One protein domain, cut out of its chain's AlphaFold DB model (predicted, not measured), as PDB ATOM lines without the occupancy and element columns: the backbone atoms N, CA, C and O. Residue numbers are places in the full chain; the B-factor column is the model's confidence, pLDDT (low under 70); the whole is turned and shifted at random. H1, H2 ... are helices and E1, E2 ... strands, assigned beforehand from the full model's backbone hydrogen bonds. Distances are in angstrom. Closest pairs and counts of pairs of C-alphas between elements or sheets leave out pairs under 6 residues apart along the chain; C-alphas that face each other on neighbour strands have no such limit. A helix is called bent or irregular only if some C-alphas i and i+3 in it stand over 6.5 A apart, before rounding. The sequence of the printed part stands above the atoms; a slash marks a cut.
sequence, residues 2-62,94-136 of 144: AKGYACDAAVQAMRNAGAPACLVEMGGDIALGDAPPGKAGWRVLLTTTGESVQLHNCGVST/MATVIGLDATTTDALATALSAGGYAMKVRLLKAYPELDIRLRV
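AT A GLANCE: This is residues 2 to 62 and 94 to 136 of the 144 residues of the protein "FAD:protein FMN transferase" of Armatimonadetes bacterium Uphvl-Ar2 (UniProt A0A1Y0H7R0). A slab of five antiparallel strands, gently curled, has helices over one face: H1 over the edge at E1 and E2, and the bent helix H2 over the rest, its arm H2a over E5 and E6 and its arm H2b over E7. A small hairpin, E3 and E4, lies loosely on the side of the sheet away from the helices. The printed part has 104 residues, with two named helices and seven named strands that follow along the chain as H1 E1 E2 E3 E4 E5 E6 H2 E7; the class is mixed, helices and strands, and the larger sheet has the order E1 E2 E5 E6 E7, all antiparallel. It is compact, with a radius of gyration of the C-alphas of 13.4 A, and elongated, spanning 42 by 26 by 24 A.

IN THESE COORDINATES: Find C-alpha 2 at (98.264, 79.273, 96.698); from there H1 runs 21.1 A to residue 16. Next come E1, residues 23 to 26, E2, 29 to 32, E3, 42 to 45, E4, 52 to 55, and E5, 58 to 62. After the cut, E6 runs 16.7 A from C-alpha 94 at (100.465, 60.326, 95.139) to residue 99. H2, residues 102 to 126, was assigned as one helix by its hydrogen bonds but is bent: C-alphas 114 and 117 are 9.6 A apart. Its arms are H2a, residues 102 to 114, 18.4 A, and H2b, residues 117 to 126, 14.4 A. E7, residues 131 to 136, ends at C-alpha 136, (99.787, 54.135, 96.872).

HOW THE PARTS SIT: Look at the sheet first: N 24 and O 31 of the hairpin E1 and E2 are 3.0 A apart, N 30 and O 60 of E2 and E5 2.7 A, N 59 and O 99 of E5 and E6 2.8 A, and N 96 and O 133 of E6 and E7 2.8 A. The helices are on the same face, in two layers, helices on one face of a sheet. H1 is over E1 and E2 at a height of 7.7 A, with the C-alphas of Cys 7 and Ala 31 closest to E2, at 5.3 A. H2a is over E5 and E6 at a height of 7.8 A; its closest C-alphas to E5 are those of Ala 102 and Gly 59, 3.8 A. H1 and H2a touch, closest at the C-alphas of Gly 4 and Thr 103, 4.0 A, at a shallow tilt of 20 degrees, opposite ways. H2b is over E7 at a height of 10.2 A, and touches H2a only at the corner, only just, with 3 pairs of C-alphas within 8 A, the closest those of Leu 112 and Met 119, 5.5 A. In the hairpin E3 and E4, N 44 and O 53 are 2.9 A apart; both strands are apart from H1, H2a and H2b. In H1, H2a and H2b every O i to N i+4 pair is within hydrogen-bond range.

THE WHOLE: The C-alphas farthest apart are those of Gly 18 and Ala 118, 42.3 A. Residues 63 to 93 are not printed, and C-alphas 62 and 94 stand 7.2 A apart across the cut. Of the links that are printed whole, none is long. The mean pLDDT of the printed part is 93.2, and no printed residue is under 70.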
ATOM      1  N   ALA A   2      97.758  78.026  97.277       81.88
ATOM      2  CA  ALA A   2      98.264  79.273  96.698       81.88
ATOM      3  C   ALA A   2      98.662  79.143  95.216       81.88
ATOM      4  O   ALA A   2      98.473  80.086  94.452       81.88
ATOM      5  N   LYS A   3      99.185  77.978  94.811       86.69
ATOM      6  CA  LYS A   3      99.600  77.715  93.427       86.69
ATOM      7  C   LYS A   3      98.384  77.526  92.524       86.69
ATOM      8  O   LYS A   3      98.311  78.188  91.497       86.69
ATOM      9  N   GLY A   4      97.393  76.738  92.957       87.25
ATOM     10  CA  GLY A   4      96.118  76.598  92.248       87.25
ATOM     11  C   GLY A   4      95.442  77.948  91.984       87.25
ATOM     12  O   GLY A   4      95.111  78.255  90.842       87.25
ATOM     13  N   TYR A   5      95.369  78.811  93.002       92.88
ATOM     14  CA  TYR A   5      94.828  80.167  92.847       92.88
ATOM     15  C   TYR A   5      95.614  81.022  91.849       92.88
ATOM     16  O   TYR A   5      95.024  81.718  91.022       92.88
ATOM     17  N   ALA A   6      96.947  80.970  91.899       93.62
ATOM     18  CA  ALA A   6      97.783  81.698  90.952       93.62
ATOM     19  C   ALA A   6      97.589  81.195  89.509       93.62
ATOM     20  O   ALA A   6      97.536  82.011  88.586       93.62
ATOM     21  N   CYS A   7      97.434  79.881  89.309       94.56
ATOM     22  CA  CYS A   7      97.119  79.293  88.008       94.56
ATOM     23  C   CYS A   7      95.757  79.771  87.484       94.56
ATOM     24  O   CYS A   7      95.675  80.223  86.341       94.56
ATOM     25  N   ASP A   8      94.716  79.747  88.320       95.81
ATOM     26  CA  ASP A   8      93.378  80.220  87.941       95.81
ATOM     27  C   ASP A   8      93.386  81.714  87.583       95.81
ATOM     28  O   ASP A   8      92.849  82.121  86.550       95.81
ATOM     29  N   ALA A   9      94.055  82.539  88.396       96.69
ATOM     30  CA  ALA A   9      94.192  83.970  88.142       96.69
ATOM     31  C   ALA A   9      94.940  84.253  86.829       96.69
ATOM     32  O   ALA A   9      94.546  85.144  86.070       96.69
ATOM     33  N   ALA A  10      95.984  83.479  86.526       96.50
ATOM     34  CA  ALA A  10      96.727  83.596  85.278       96.50
ATOM     35  C   ALA A  10      95.877  83.201  84.059       96.50
ATOM     36  O   ALA A  10      95.861  83.935  83.070       96.50
ATOM     37  N   VAL A  11      95.108  82.106  84.130       97.31
ATOM     38  CA  VAL A  11      94.162  81.727  83.063       97.31
ATOM     39  C   VAL A  11      93.105  82.813  82.862       97.31
ATOM     40  O   VAL A  11      92.803  83.178  81.723       97.31
ATOM     41  N   GLN A  12      92.580  83.392  83.943       97.38
ATOM     42  CA  GLN A  12      91.610  84.480  83.842       97.38
ATOM     43  C   GLN A  12      92.219  85.739  83.204       97.38
ATOM     44  O   GLN A  12      91.571  86.381  82.376       97.38
ATOM     45  N   ALA A  13      93.467  86.078  83.533       97.75
ATOM     46  CA  ALA A  13      94.178  87.187  82.903       97.75
ATOM     47  C   ALA A  13      94.383  86.953  81.395       97.75
ATOM     48  O   ALA A  13      94.128  87.853  80.596       97.75
ATOM     49  N   MET A  14      94.758  85.733  80.995       97.25
ATOM     50  CA  MET A  14      94.912  85.350  79.586       97.25
ATOM     51  C   MET A  14      93.589  85.427  78.818       97.25
ATOM     52  O   MET A  14      93.544  85.969  77.711       97.25
ATOM     53  N   ARG A  15      92.487  84.972  79.427       96.38
ATOM     54  CA  ARG A  15      91.135  85.127  78.868       96.38
ATOM     55  C   ARG A  15      90.779  86.593  78.645       96.38
ATOM     56  O   ARG A  15      90.352  86.951  77.551       96.38
ATOM     57  N   ASN A  16      91.016  87.446  79.640       97.38
ATOM     58  CA  ASN A  16      90.750  88.884  79.541       97.38
ATOM     59  C   ASN A  16      91.627  89.575  78.480       97.38
ATOM     60  O   ASN A  16      91.206  90.568  77.892       97.38
ATOM     61  N   ALA A  17      92.820  89.041  78.206       97.50
ATOM     62  CA  ALA A  17      93.722  89.517  77.156       97.50
ATOM     63  C   ALA A  17      93.370  88.997  75.743       97.50
ATOM     64  O   ALA A  17      94.100  89.272  74.794       97.50
ATOM     65  N   GLY A  18      92.273  88.244  75.581       97.12
ATOM     66  CA  GLY A  18      91.854  87.688  74.289       97.12
ATOM     67  C   GLY A  18      92.565  86.389  73.896       97.12
ATOM     68  O   GLY A  18      92.468  85.964  72.747       97.12
ATOM     69  N   ALA A  19      93.247  85.735  74.840       96.56
ATOM     70  CA  ALA A  19      93.938  84.462  74.646       96.56
ATOM     71  C   ALA A  19      93.323  83.349  75.524       96.56
ATOM     72  O   ALA A  19      93.977  82.844  76.440       96.56
ATOM     73  N   PRO A  20      92.058  82.945  75.285       96.12
ATOM     74  CA  PRO A  20      91.361  82.010  76.166       96.12
ATOM     75  C   PRO A  20      91.869  80.568  76.047       96.12
ATOM     76  O   PRO A  20      91.776  79.817  77.016       96.12
ATOM     77  N   ALA A  21      92.452  80.190  74.905       97.44
ATOM     78  CA  ALA A  21      93.117  78.906  74.714       97.44
ATOM     79  C   ALA A  21      94.528  78.944  75.321       97.44
ATOM     80  O   ALA A  21      95.518  79.178  74.627       97.44
ATOM     81  N   CYS A  22      94.614  78.720  76.631       96.56
ATOM     82  CA  CYS A  22      95.864  78.728  77.388       96.56
ATOM     83  C   CYS A  22      95.934  77.579  78.406       96.56
ATOM     84  O   CYS A  22      94.919  76.999  78.788       96.56
ATOM     85  N   LEU A  23      97.153  77.267  78.842       96.50
ATOM     86  CA  LEU A  23      97.461  76.329  79.918       96.50
ATOM     87  C   LEU A  23      98.496  76.997  80.817       96.50
ATOM     88  O   LEU A  23      99.508  77.493  80.319       96.50
ATOM     89  N   VAL A  24      98.248  76.993  82.123       96.38
ATOM     90  CA  VAL A  24      99.187  77.489  83.133       96.38
ATOM     91  C   VAL A  24      99.526  76.343  84.074       96.38
ATOM     92  O   VAL A  24      98.621  75.658  84.540       96.38
ATOM     93  N   GLU A  25     100.812  76.133  84.347       94.25
ATOM     94  CA  GLU A  25     101.309  75.108  85.267       94.25
ATOM     95  C   GLU A  25     102.245  75.740  86.300       94.25
ATOM     96  O   GLU A  25     103.066  76.594  85.960       94.25
ATOM     97  N   MET A  26     102.091  75.340  87.564       90.75
ATOM     98  CA  MET A  26     102.949  75.755  88.671       90.75
ATOM     99  C   MET A  26     103.180  74.609  89.660       90.75
ATOM    100  O   MET A  26     102.457  74.442  90.645       90.75
ATOM    101  N   GLY A  27     104.251  73.847  89.444       83.19
ATOM    102  CA  GLY A  27     104.743  72.858  90.402       83.19
ATOM    103  C   GLY A  27     103.729  71.757  90.707       83.19
ATOM    104  O   GLY A  27     103.502  71.462  91.885       83.19
ATOM    105  N   GLY A  28     103.115  71.196  89.662       84.88
ATOM    106  CA  GLY A  28     102.135  70.107  89.732       84.88
ATOM    107  C   GLY A  28     100.667  70.542  89.746       84.88
ATOM    108  O   GLY A  28      99.793  69.674  89.679       84.88
ATOM    109  N   ASP A  29     100.400  71.849  89.804       92.50
ATOM    110  CA  ASP A  29      99.067  72.450  89.706       92.50
ATOM    111  C   ASP A  29      98.880  73.103  88.338       92.50
ATOM    112  O   ASP A  29      99.673  73.948  87.929       92.50
ATOM    113  N   ILE A  30      97.826  72.719  87.628       96.12
ATOM    114  CA  ILE A  30      97.546  73.120  86.253       96.12
ATOM    115  C   ILE A  30      96.151  73.739  86.200       96.12
ATOM    116  O   ILE A  30      95.190  73.122  86.652       96.12
ATOM    117  N   ALA A  31      96.032  74.914  85.584       97.75
ATOM    118  CA  ALA A  31      94.752  75.486  85.172       97.75
ATOM    119  C   ALA A  31      94.676  75.525  83.642       97.75
ATOM    120  O   ALA A  31      95.622  75.938  82.960       97.75
ATOM    121  N   LEU A  32      93.542  75.090  83.098       97.75
ATOM    122  CA  LEU A  32      93.312  74.965  81.663       97.75
ATOM    123  C   LEU A  32      92.195  75.906  81.224       97.75
ATOM    124  O   LEU A  32      91.073  75.827  81.720       97.75
ATOM    125  N   GLY A  33      92.499  76.753  80.246       96.75
ATOM    126  CA  GLY A  33      91.507  77.494  79.481       96.75
ATOM    127  C   GLY A  33      90.898  76.643  78.363       96.75
ATOM    128  O   GLY A  33      90.832  75.412  78.449       96.75
ATOM    129  N   ASP A  34      90.470  77.306  77.292       97.62
ATOM    130  CA  ASP A  34      89.859  76.643  76.143       97.62
ATOM    131  C   ASP A  34      90.835  75.683  75.454       97.62
ATOM    132  O   ASP A  34      92.062  75.795  75.564       97.62
ATOM    133  N   ALA A  35      90.280  74.724  74.715       96.75
ATOM    134  CA  ALA A  35      91.080  73.807  73.922       96.75
ATOM    135  C   ALA A  35      91.867  74.562  72.827       96.75
ATOM    136  O   ALA A  35      91.359  75.531  72.253       96.75
ATOM    137  N   PRO A  36      93.088  74.112  72.480       94.62
ATOM    138  CA  PRO A  36      93.810  74.662  71.339       94.62
ATOM    139  C   PRO A  36      93.003  74.503  70.037       94.62
ATOM    140  O   PRO A  36      92.322  73.486  69.873       94.62
ATOM    141  N   PRO A  37      93.124  75.431  69.068       93.19
ATOM    142  CA  PRO A  37      92.419  75.331  67.792       93.19
ATOM    143  C   PRO A  37      92.634  73.974  67.106       93.19
ATOM    144  O   PRO A  37      93.767  73.519  66.938       93.19
ATOM    145  N   GLY A  38      91.537  73.317  66.720       94.06
ATOM    146  CA  GLY A  38      91.565  72.014  66.047       94.06
ATOM    147  C   GLY A  38      91.894  70.814  66.947       94.06
ATOM    148  O   GLY A  38      92.137  69.726  66.426       94.06
ATOM    149  N   LYS A  39      91.913  70.976  68.278       95.31
ATOM    150  CA  LYS A  39      92.134  69.888  69.245       95.31
ATOM    151  C   LYS A  39      90.956  69.760  70.208       95.31
ATOM    152  O   LYS A  39      90.278  70.735  70.500       95.31
ATOM    153  N   ALA A  40      90.748  68.553  70.736       93.62
ATOM    154  CA  ALA A  40      89.715  68.297  71.742       93.62
ATOM    155  C   ALA A  40      90.096  68.824  73.140       93.62
ATOM    156  O   ALA A  40      89.234  68.991  73.992       93.62
ATOM    157  N   GLY A  41      91.384  69.084  73.385       96.25
ATOM    158  CA  GLY A  41      91.887  69.626  74.642       96.25
ATOM    159  C   GLY A  41      93.412  69.655  74.689       96.25
ATOM    160  O   GLY A  41      94.103  69.244  73.751       96.25
ATOM    161  N   TRP A  42      93.939  70.135  75.805       96.75
ATOM    162  CA  TRP A  42      95.347  70.053  76.158       96.75
ATOM    163  C   TRP A  42      95.689  68.639  76.606       96.75
ATOM    164  O   TRP A  42      94.953  68.024  77.374       96.75
ATOM    165  N   ARG A  43      96.819  68.115  76.133       96.25
ATOM    166  CA  ARG A  43      97.309  66.806  76.563       96.25
ATOM    167  C   ARG A  43      98.049  66.953  77.890       96.25
ATOM    168  O   ARG A  43      99.105  67.577  77.920       96.25
ATOM    169  N   VAL A  44      97.520  66.340  78.944       95.06
ATOM    170  CA  VAL A  44      98.097  66.345  80.295       95.06
ATOM    171  C   VAL A  44      98.469  64.918  80.686       95.06
ATOM    172  O   VAL A  44      97.635  64.015  80.616       95.06
ATOM    173  N   LEU A  45      99.726  64.705  81.078       93.94
ATOM    174  CA  LEU A  45     100.198  63.429  81.616       93.94
ATOM    175  C   LEU A  45      99.873  63.359  83.110       93.94
ATOM    176  O   LEU A  45     100.381  64.158  83.895       93.94
ATOM    177  N   LEU A  46      99.070  62.379  83.514       92.25
ATOM    178  CA  LEU A  46      98.774  62.125  84.919       92.25
ATOM    179  C   LEU A  46      99.890  61.264  85.510       92.25
ATOM    180  O   LEU A  46      99.976  60.063  85.257       92.25
ATOM    181  N   THR A  47     100.763  61.858  86.319       86.69
ATOM    182  CA  THR A  47     101.917  61.154  86.913       86.69
ATOM    183  C   THR A  47     101.513  60.060  87.910       86.69
ATOM    184  O   THR A  47     102.282  59.121  88.149       86.69
ATOM    185  N   THR A  48     100.290  60.130  88.448       88.19
ATOM    186  CA  THR A  48      99.678  59.086  89.283       88.19
ATOM    187  C   THR A  48      99.457  57.780  88.525       88.19
ATOM    188  O   THR A  48      99.681  56.717  89.101       88.19
ATOM    189  N   THR A  49      99.031  57.829  87.263       88.12
ATOM    190  CA  THR A  49      98.631  56.641  86.482       88.12
ATOM    191  C   THR A  49      99.549  56.350  85.295       88.12
ATOM    192  O   THR A  49      99.569  55.224  84.809       88.12
ATOM    193  N   GLY A  50     100.332  57.335  84.847       88.81
ATOM    194  CA  GLY A  50     101.133  57.276  83.622       88.81
ATOM    195  C   GLY A  50     100.315  57.492  82.344       88.81
ATOM    196  O   GLY A  50     100.866  57.398  81.249       88.81
ATOM    197  N   GLU A  51      99.016  57.780  82.457       92.38
ATOM    198  CA  GLU A  51      98.136  57.990  81.308       92.38
ATOM    199  C   GLU A  51      98.139  59.458  80.857       92.38
ATOM    200  O   GLU A  51      98.298  60.376  81.661       92.38
ATOM    201  N   SER A  52      97.943  59.692  79.561       94.38
ATOM    202  CA  SER A  52      97.724  61.038  79.026       94.38
ATOM    203  C   SER A  52      96.241  61.263  78.759       94.38
ATOM    204  O   SER A  52      95.636  60.524  77.984       94.38
ATOM    205  N   VAL A  53      95.681  62.321  79.338       95.12
ATOM    206  CA  VAL A  53      94.286  62.741  79.146       95.12
ATOM    207  C   VAL A  53      94.217  64.027  78.323       95.12
ATOM    208  O   VAL A  53      95.183  64.788  78.265       95.12
ATOM    209  N   GLN A  54      93.091  64.255  77.642       96.88
ATOM    210  CA  GLN A  54      92.812  65.512  76.939       96.88
ATOM    211  C   GLN A  54      91.805  66.322  77.745       96.88
ATOM    212  O   GLN A  54      90.708  65.832  78.005       96.88
ATOM    213  N   LEU A  55      92.190  67.529  78.148       96.81
ATOM    214  CA  LEU A  55      91.444  68.347  79.099       96.81
ATOM    215  C   LEU A  55      91.365  69.808  78.644       96.81
ATOM    216  O   LEU A  55      92.272  70.318  77.986       96.81
ATOM    217  N   HIS A  56      90.286  70.490  79.001       97.12
ATOM    218  CA  HIS A  56      90.099  71.923  78.795       97.12
ATOM    219  C   HIS A  56      89.120  72.450  79.849       97.12
ATOM    220  O   HIS A  56      88.293  71.686  80.344       97.12
ATOM    221  N   ASN A  57      89.179  73.748  80.153       97.00
ATOM    222  CA  ASN A  57      88.265  74.416  81.087       97.00
ATOM    223  C   ASN A  57      88.157  73.715  82.451       97.00
ATOM    224  O   ASN A  57      87.057  73.510  82.962       97.00
ATOM    225  N   CYS A  58      89.301  73.316  83.009       97.25
ATOM    226  CA  CYS A  58      89.375  72.592  84.273       97.25
ATOM    227  C   CYS A  58      90.715  72.813  84.992       97.25
ATOM    228  O   CYS A  58      91.699  73.269  84.400       97.25
ATOM    229  N   GLY A  59      90.745  72.472  86.279       96.94
ATOM    230  CA  GLY A  59      91.946  72.375  87.099       96.94
ATOM    231  C   GLY A  59      92.450  70.936  87.193       96.94
ATOM    232  O   GLY A  59      91.657  69.990  87.211       96.94
ATOM    233  N   VAL A  60      93.769  70.765  87.269       97.06
ATOM    234  CA  VAL A  60      94.424  69.484  87.559       97.06
ATOM    235  C   VAL A  60      95.522  69.718  88.576       97.06
ATOM    236  O   VAL A  60      96.468  70.444  88.302       97.06
ATOM    237  N   SER A  61      95.454  69.044  89.715       95.81
ATOM    238  CA  SER A  61      96.472  69.174  90.757       95.81
ATOM    239  C   SER A  61      96.985  67.822  91.179       95.81
ATOM    240  O   SER A  61      96.199  66.902  91.412       95.81
ATOM    241  N   THR A  62      98.304  67.707  91.308       92.56
ATOM    242  CA  THR A  62      98.956  66.503  91.820       92.56
ATOM    243  C   THR A  62      99.735  66.808  93.092       92.56
ATOM    244  O   THR A  62     100.657  67.615  93.084       92.56
ATOM    245  N   MET A  94     100.583  59.310  96.172       88.25
ATOM    246  CA  MET A  94     100.465  60.326  95.139       88.25
ATOM    247  C   MET A  94      98.999  60.412  94.729       88.25
ATOM    248  O   MET A  94      98.347  59.396  94.486       88.25
ATOM    249  N   ALA A  95      98.482  61.624  94.676       92.12
ATOM    250  CA  ALA A  95      97.083  61.933  94.482       92.12
ATOM    251  C   ALA A  95      96.962  62.980  93.380       92.12
ATOM    252  O   ALA A  95      97.586  64.031  93.473       92.12
ATOM    253  N   THR A  96      96.144  62.705  92.370       95.25
ATOM    254  CA  THR A  96      95.781  63.676  91.338       95.25
ATOM    255  C   THR A  96      94.277  63.891  91.372       95.25
ATOM    256  O   THR A  96      93.512  62.923  91.407       95.25
ATOM    257  N   VAL A  97      93.862  65.154  91.371       96.56
ATOM    258  CA  VAL A  97      92.458  65.565  91.316       96.56
ATOM    259  C   VAL A  97      92.262  66.424  90.077       96.56
ATOM    260  O   VAL A  97      93.045  67.342  89.837       96.56
ATOM    261  N   ILE A  98      91.226  66.112  89.305       97.50
ATOM    262  CA  ILE A  98      90.753  66.914  88.177       97.50
ATOM    263  C   ILE A  98      89.364  67.439  88.545       97.50
ATOM    264  O   ILE A  98      88.514  66.678  89.013       97.50
ATOM    265  N   GLY A  99      89.146  68.737  88.354       96.56
ATOM    266  CA  GLY A  99      87.936  69.432  88.790       96.56
ATOM    267  C   GLY A  99      87.747  70.767  88.078       96.56
ATOM    268  O   GLY A  99      88.444  71.062  87.114       96.56
ATOM    269  N   LEU A 100      86.788  71.571  88.533       94.56
ATOM    270  CA  LEU A 100      86.383  72.798  87.839       94.56
ATOM    271  C   LEU A 100      87.493  73.863  87.772       94.56
ATOM    272  O   LEU A 100      87.657  74.508  86.740       94.56
ATOM    273  N   ASP A 101      88.259  74.020  88.848       94.88
ATOM    274  CA  ASP A 101      89.283  75.055  89.009       94.88
ATOM    275  C   ASP A 101      90.511  74.519  89.755       94.88
ATOM    276  O   ASP A 101      90.415  73.572  90.547       94.88
ATOM    277  N   ALA A 102      91.679  75.105  89.482       94.50
ATOM    278  CA  ALA A 102      92.947  74.630  90.025       94.50
ATOM    279  C   ALA A 102      93.064  74.881  91.535       94.50
ATOM    280  O   ALA A 102      93.716  74.115  92.243       94.50
ATOM    281  N   THR A 103      92.415  75.923  92.058       94.38
ATOM    282  CA  THR A 103      92.372  76.227  93.496       94.38
ATOM    283  C   THR A 103      91.752  75.077  94.284       94.38
ATOM    284  O   THR A 103      92.325  74.603  95.272       94.38
ATOM    285  N   THR A 104      90.596  74.601  93.827       94.00
ATOM    286  CA  THR A 104      89.867  73.488  94.427       94.00
ATOM    287  C   THR A 104      90.626  72.185  94.234       94.00
ATOM    288  O   THR A 104      90.746  71.404  95.179       94.00
ATOM    289  N   THR A 105      91.205  71.924  93.059       95.56
ATOM    290  CA  THR A 105      91.980  70.688  92.886       95.56
ATOM    291  C   THR A 105      93.236  70.660  93.756       95.56
ATOM    292  O   THR A 105      93.535  69.609  94.316       95.56
ATOM    293  N   ASP A 106      93.921  71.789  93.957       93.00
ATOM    294  CA  ASP A 106      95.125  71.911  94.798       93.00
ATOM    295  C   ASP A 106      94.780  71.600  96.270       93.00
ATOM    296  O   ASP A 106      95.428  70.775  96.935       93.00
ATOM    297  N   ALA A 107      93.663  72.164  96.750       91.81
ATOM    298  CA  ALA A 107      93.074  71.851  98.051       91.81
ATOM    299  C   ALA A 107      92.897  70.348  98.271       91.81
ATOM    300  O   ALA A 107      93.341  69.765  99.267       91.81
ATOM    301  N   LEU A 108      92.189  69.739  97.325       92.94
ATOM    302  CA  LEU A 108      91.688  68.388  97.446       92.94
ATOM    303  C   LEU A 108      92.795  67.372  97.205       92.94
ATOM    304  O   LEU A 108      92.835  66.371  97.912       92.94
ATOM    305  N   ALA A 109      93.729  67.640  96.291       91.19
ATOM    306  CA  ALA A 109      94.910  66.813  96.081       91.19
ATOM    307  C   ALA A 109      95.769  66.758  97.352       91.19
ATOM    308  O   ALA A 109      96.179  65.672  97.767       91.19
ATOM    309  N   THR A 110      95.960  67.896  98.031       88.38
ATOM    310  CA  THR A 110      96.662  67.953  99.321       88.38
ATOM    311  C   THR A 110      95.946  67.110 100.381       88.38
ATOM    312  O   THR A 110      96.543  66.195 100.957       88.38
ATOM    313  N   ALA A 111      94.645  67.340 100.593       88.44
ATOM    314  CA  ALA A 111      93.849  66.586 101.567       88.44
ATOM    315  C   ALA A 111      93.831  65.076 101.270       88.44
ATOM    316  O   ALA A 111      93.931  64.241 102.174       88.44
ATOM    317  N   LEU A 112      93.733  64.719  99.990       89.25
ATOM    318  CA  LEU A 112      93.733  63.346  99.511       89.25
ATOM    319  C   LEU A 112      95.087  62.663  99.711       89.25
ATOM    320  O   LEU A 112      95.115  61.498 100.106       89.25
ATOM    321  N   SER A 113      96.196  63.372  99.492       85.56
ATOM    322  CA  SER A 113      97.537  62.831  99.735       85.56
ATOM    323  C   SER A 113      97.770  62.489 101.213       85.56
ATOM    324  O   SER A 113      98.365  61.457 101.504       85.56
ATOM    325  N   ALA A 114      97.212  63.278 102.140       84.50
ATOM    326  CA  ALA A 114      97.299  63.015 103.578       84.50
ATOM    327  C   ALA A 114      96.327  61.920 104.059       84.50
ATOM    328  O   ALA A 114      96.665  61.123 104.930       84.50
ATOM    329  N   GLY A 115      95.105  61.879 103.516       82.94
ATOM    330  CA  GLY A 115      94.050  60.976 103.994       82.94
ATOM    331  C   GLY A 115      93.862  59.684 103.187       82.94
ATOM    332  O   GLY A 115      93.022  58.852 103.549       82.94
ATOM    333  N   GLY A 116      94.597  59.513 102.086       86.81
ATOM    334  CA  GLY A 116      94.624  58.299 101.272       86.81
ATOM    335  C   GLY A 116      93.240  57.814 100.823       86.81
ATOM    336  O   GLY A 116      92.354  58.595 100.470       86.81
ATOM    337  N   TYR A 117      93.032  56.494 100.838       87.81
ATOM    338  CA  TYR A 117      91.797  55.879 100.333       87.81
ATOM    339  C   TYR A 117      90.544  56.297 101.120       87.81
ATOM    340  O   TYR A 117      89.477  56.490 100.539       87.81
ATOM    341  N   ALA A 118      90.665  56.491 102.437       88.06
ATOM    342  CA  ALA A 118      89.547  56.944 103.261       88.06
ATOM    343  C   ALA A 118      89.085  58.351 102.851       88.06
ATOM    344  O   ALA A 118      87.882  58.601 102.750       88.06
ATOM    345  N   MET A 119      90.032  59.251 102.558       90.00
ATOM    346  CA  MET A 119      89.711  60.573 102.023       90.00
ATOM    347  C   MET A 119      89.121  60.485 100.617       90.00
ATOM    348  O   MET A 119      88.112  61.136 100.359       90.00
ATOM    349  N   LYS A 120      89.659  59.622  99.742       90.88
ATOM    350  CA  LYS A 120      89.105  59.394  98.395       90.88
ATOM    351  C   LYS A 120      87.604  59.106  98.439       90.88
ATOM    352  O   LYS A 120      86.832  59.742  97.731       90.88
ATOM    353  N   VAL A 121      87.191  58.175  99.298       92.94
ATOM    354  CA  VAL A 121      85.778  57.791  99.442       92.94
ATOM    355  C   VAL A 121      84.920  58.954  99.946       92.94
ATOM    356  O   VAL A 121      83.781  59.099  99.512       92.94
ATOM    357  N   ARG A 122      85.439  59.789 100.854       93.56
ATOM    358  CA  ARG A 122      84.715  60.970 101.352       93.56
ATOM    359  C   ARG A 122      84.549  62.029 100.267       93.56
ATOM    360  O   ARG A 122      83.445  62.535 100.100       93.56
ATOM    361  N   LEU A 123      85.613  62.316  99.520       92.19
ATOM    362  CA  LEU A 123      85.585  63.310  98.449       92.19
ATOM    363  C   LEU A 123      84.653  62.893  97.313       92.19
ATOM    364  O   LEU A 123      83.820  63.695  96.929       92.19
ATOM    365  N   LEU A 124      84.688  61.632  96.868       93.19
ATOM    366  CA  LEU A 124      83.767  61.140  95.830       93.19
ATOM    367  C   LEU A 124      82.291  61.160  96.260       93.19
ATOM    368  O   LEU A 124      81.407  61.196  95.412       93.19
ATOM    369  N   LYS A 125      82.005  61.117  97.568       93.25
ATOM    370  CA  LYS A 125      80.636  61.284  98.084       93.25
ATOM    371  C   LYS A 125      80.197  62.744  98.115       93.25
ATOM    372  O   LYS A 125      79.021  63.011  97.904       93.25
ATOM    373  N   ALA A 126      81.109  63.655  98.445       93.06
ATOM    374  CA  ALA A 126      80.816  65.082  98.552       93.06
ATOM    375  C   ALA A 126      80.808  65.786  97.184       93.06
ATOM    376  O   ALA A 126      80.006  66.688  96.978       93.06
ATOM    377  N   TYR A 127      81.674  65.339  96.275       93.00
ATOM    378  CA  TYR A 127      81.930  65.919  94.959       93.00
ATOM    379  C   TYR A 127      82.012  64.793  93.911       93.00
ATOM    380  O   TYR A 127      83.108  64.377  93.513       93.00
ATOM    381  N   PRO A 128      80.866  64.203  93.523       91.75
ATOM    382  CA  PRO A 128      80.820  63.087  92.576       91.75
ATOM    383  C   PRO A 128      81.325  63.443  91.166       91.75
ATOM    384  O   PRO A 128      81.615  62.544  90.381       91.75
ATOM    385  N   GLU A 129      81.429  64.730  90.841       92.31
ATOM    386  CA  GLU A 129      81.932  65.259  89.573       92.31
ATOM    387  C   GLU A 129      83.462  65.244  89.442       92.31
ATOM    388  O   GLU A 129      83.978  65.410  88.338       92.31
ATOM    389  N   LEU A 130      84.198  65.055  90.544       93.75
ATOM    390  CA  LEU A 130      85.660  65.042  90.515       93.75
ATOM    391  C   LEU A 130      86.196  63.732  89.939       93.75
ATOM    392  O   LEU A 130      85.803  62.642  90.363       93.75
ATOM    393  N   ASP A 131      87.204  63.830  89.073       95.88
ATOM    394  CA  ASP A 131      88.033  62.675  88.731       95.88
ATOM    395  C   ASP A 131      89.220  62.604  89.700       95.88
ATOM    396  O   ASP A 131      90.055  63.509  89.784       95.88
ATOM    397  N   ILE A 132      89.265  61.517  90.473       94.88
ATOM    398  CA  ILE A 132      90.240  61.306  91.540       94.88
ATOM    399  C   ILE A 132      91.100  60.071  91.258       94.88
ATOM    400  O   ILE A 132      90.665  58.915  91.402       94.88
ATOM    401  N   ARG A 133      92.386  60.314  90.991       94.12
ATOM    402  CA  ARG A 133      93.420  59.287  90.818       94.12
ATOM    403  C   ARG A 133      94.295  59.219  92.065       94.12
ATOM    404  O   ARG A 133      94.763  60.229  92.577       94.12
ATOM    405  N   LEU A 134      94.513  58.010  92.570       91.06
ATOM    406  CA  LEU A 134      95.319  57.768  93.765       91.06
ATOM    407  C   LEU A 134      96.263  56.607  93.486       91.06
ATOM    408  O   LEU A 134      95.807  55.516  93.141       91.06
ATOM    409  N   ARG A 135      97.562  56.832  93.674       87.88
ATOM    410  CA  ARG A 135      98.593  55.799  93.654       87.88
ATOM    411  C   ARG A 135      99.194  55.681  95.046       87.88
ATOM    412  O   ARG A 135      99.721  56.652  95.579       87.88
ATOM    413  N   VAL A 136      99.138  54.477  95.603       81.50
ATOM    414  CA  VAL A 136      99.787  54.135  96.872       81.50
ATOM    415  C   VAL A 136     100.899  53.139  96.564       81.50
ATOM    416  O   VAL A 136     100.632  52.031  96.099       81.50
TER     417      VAL A 136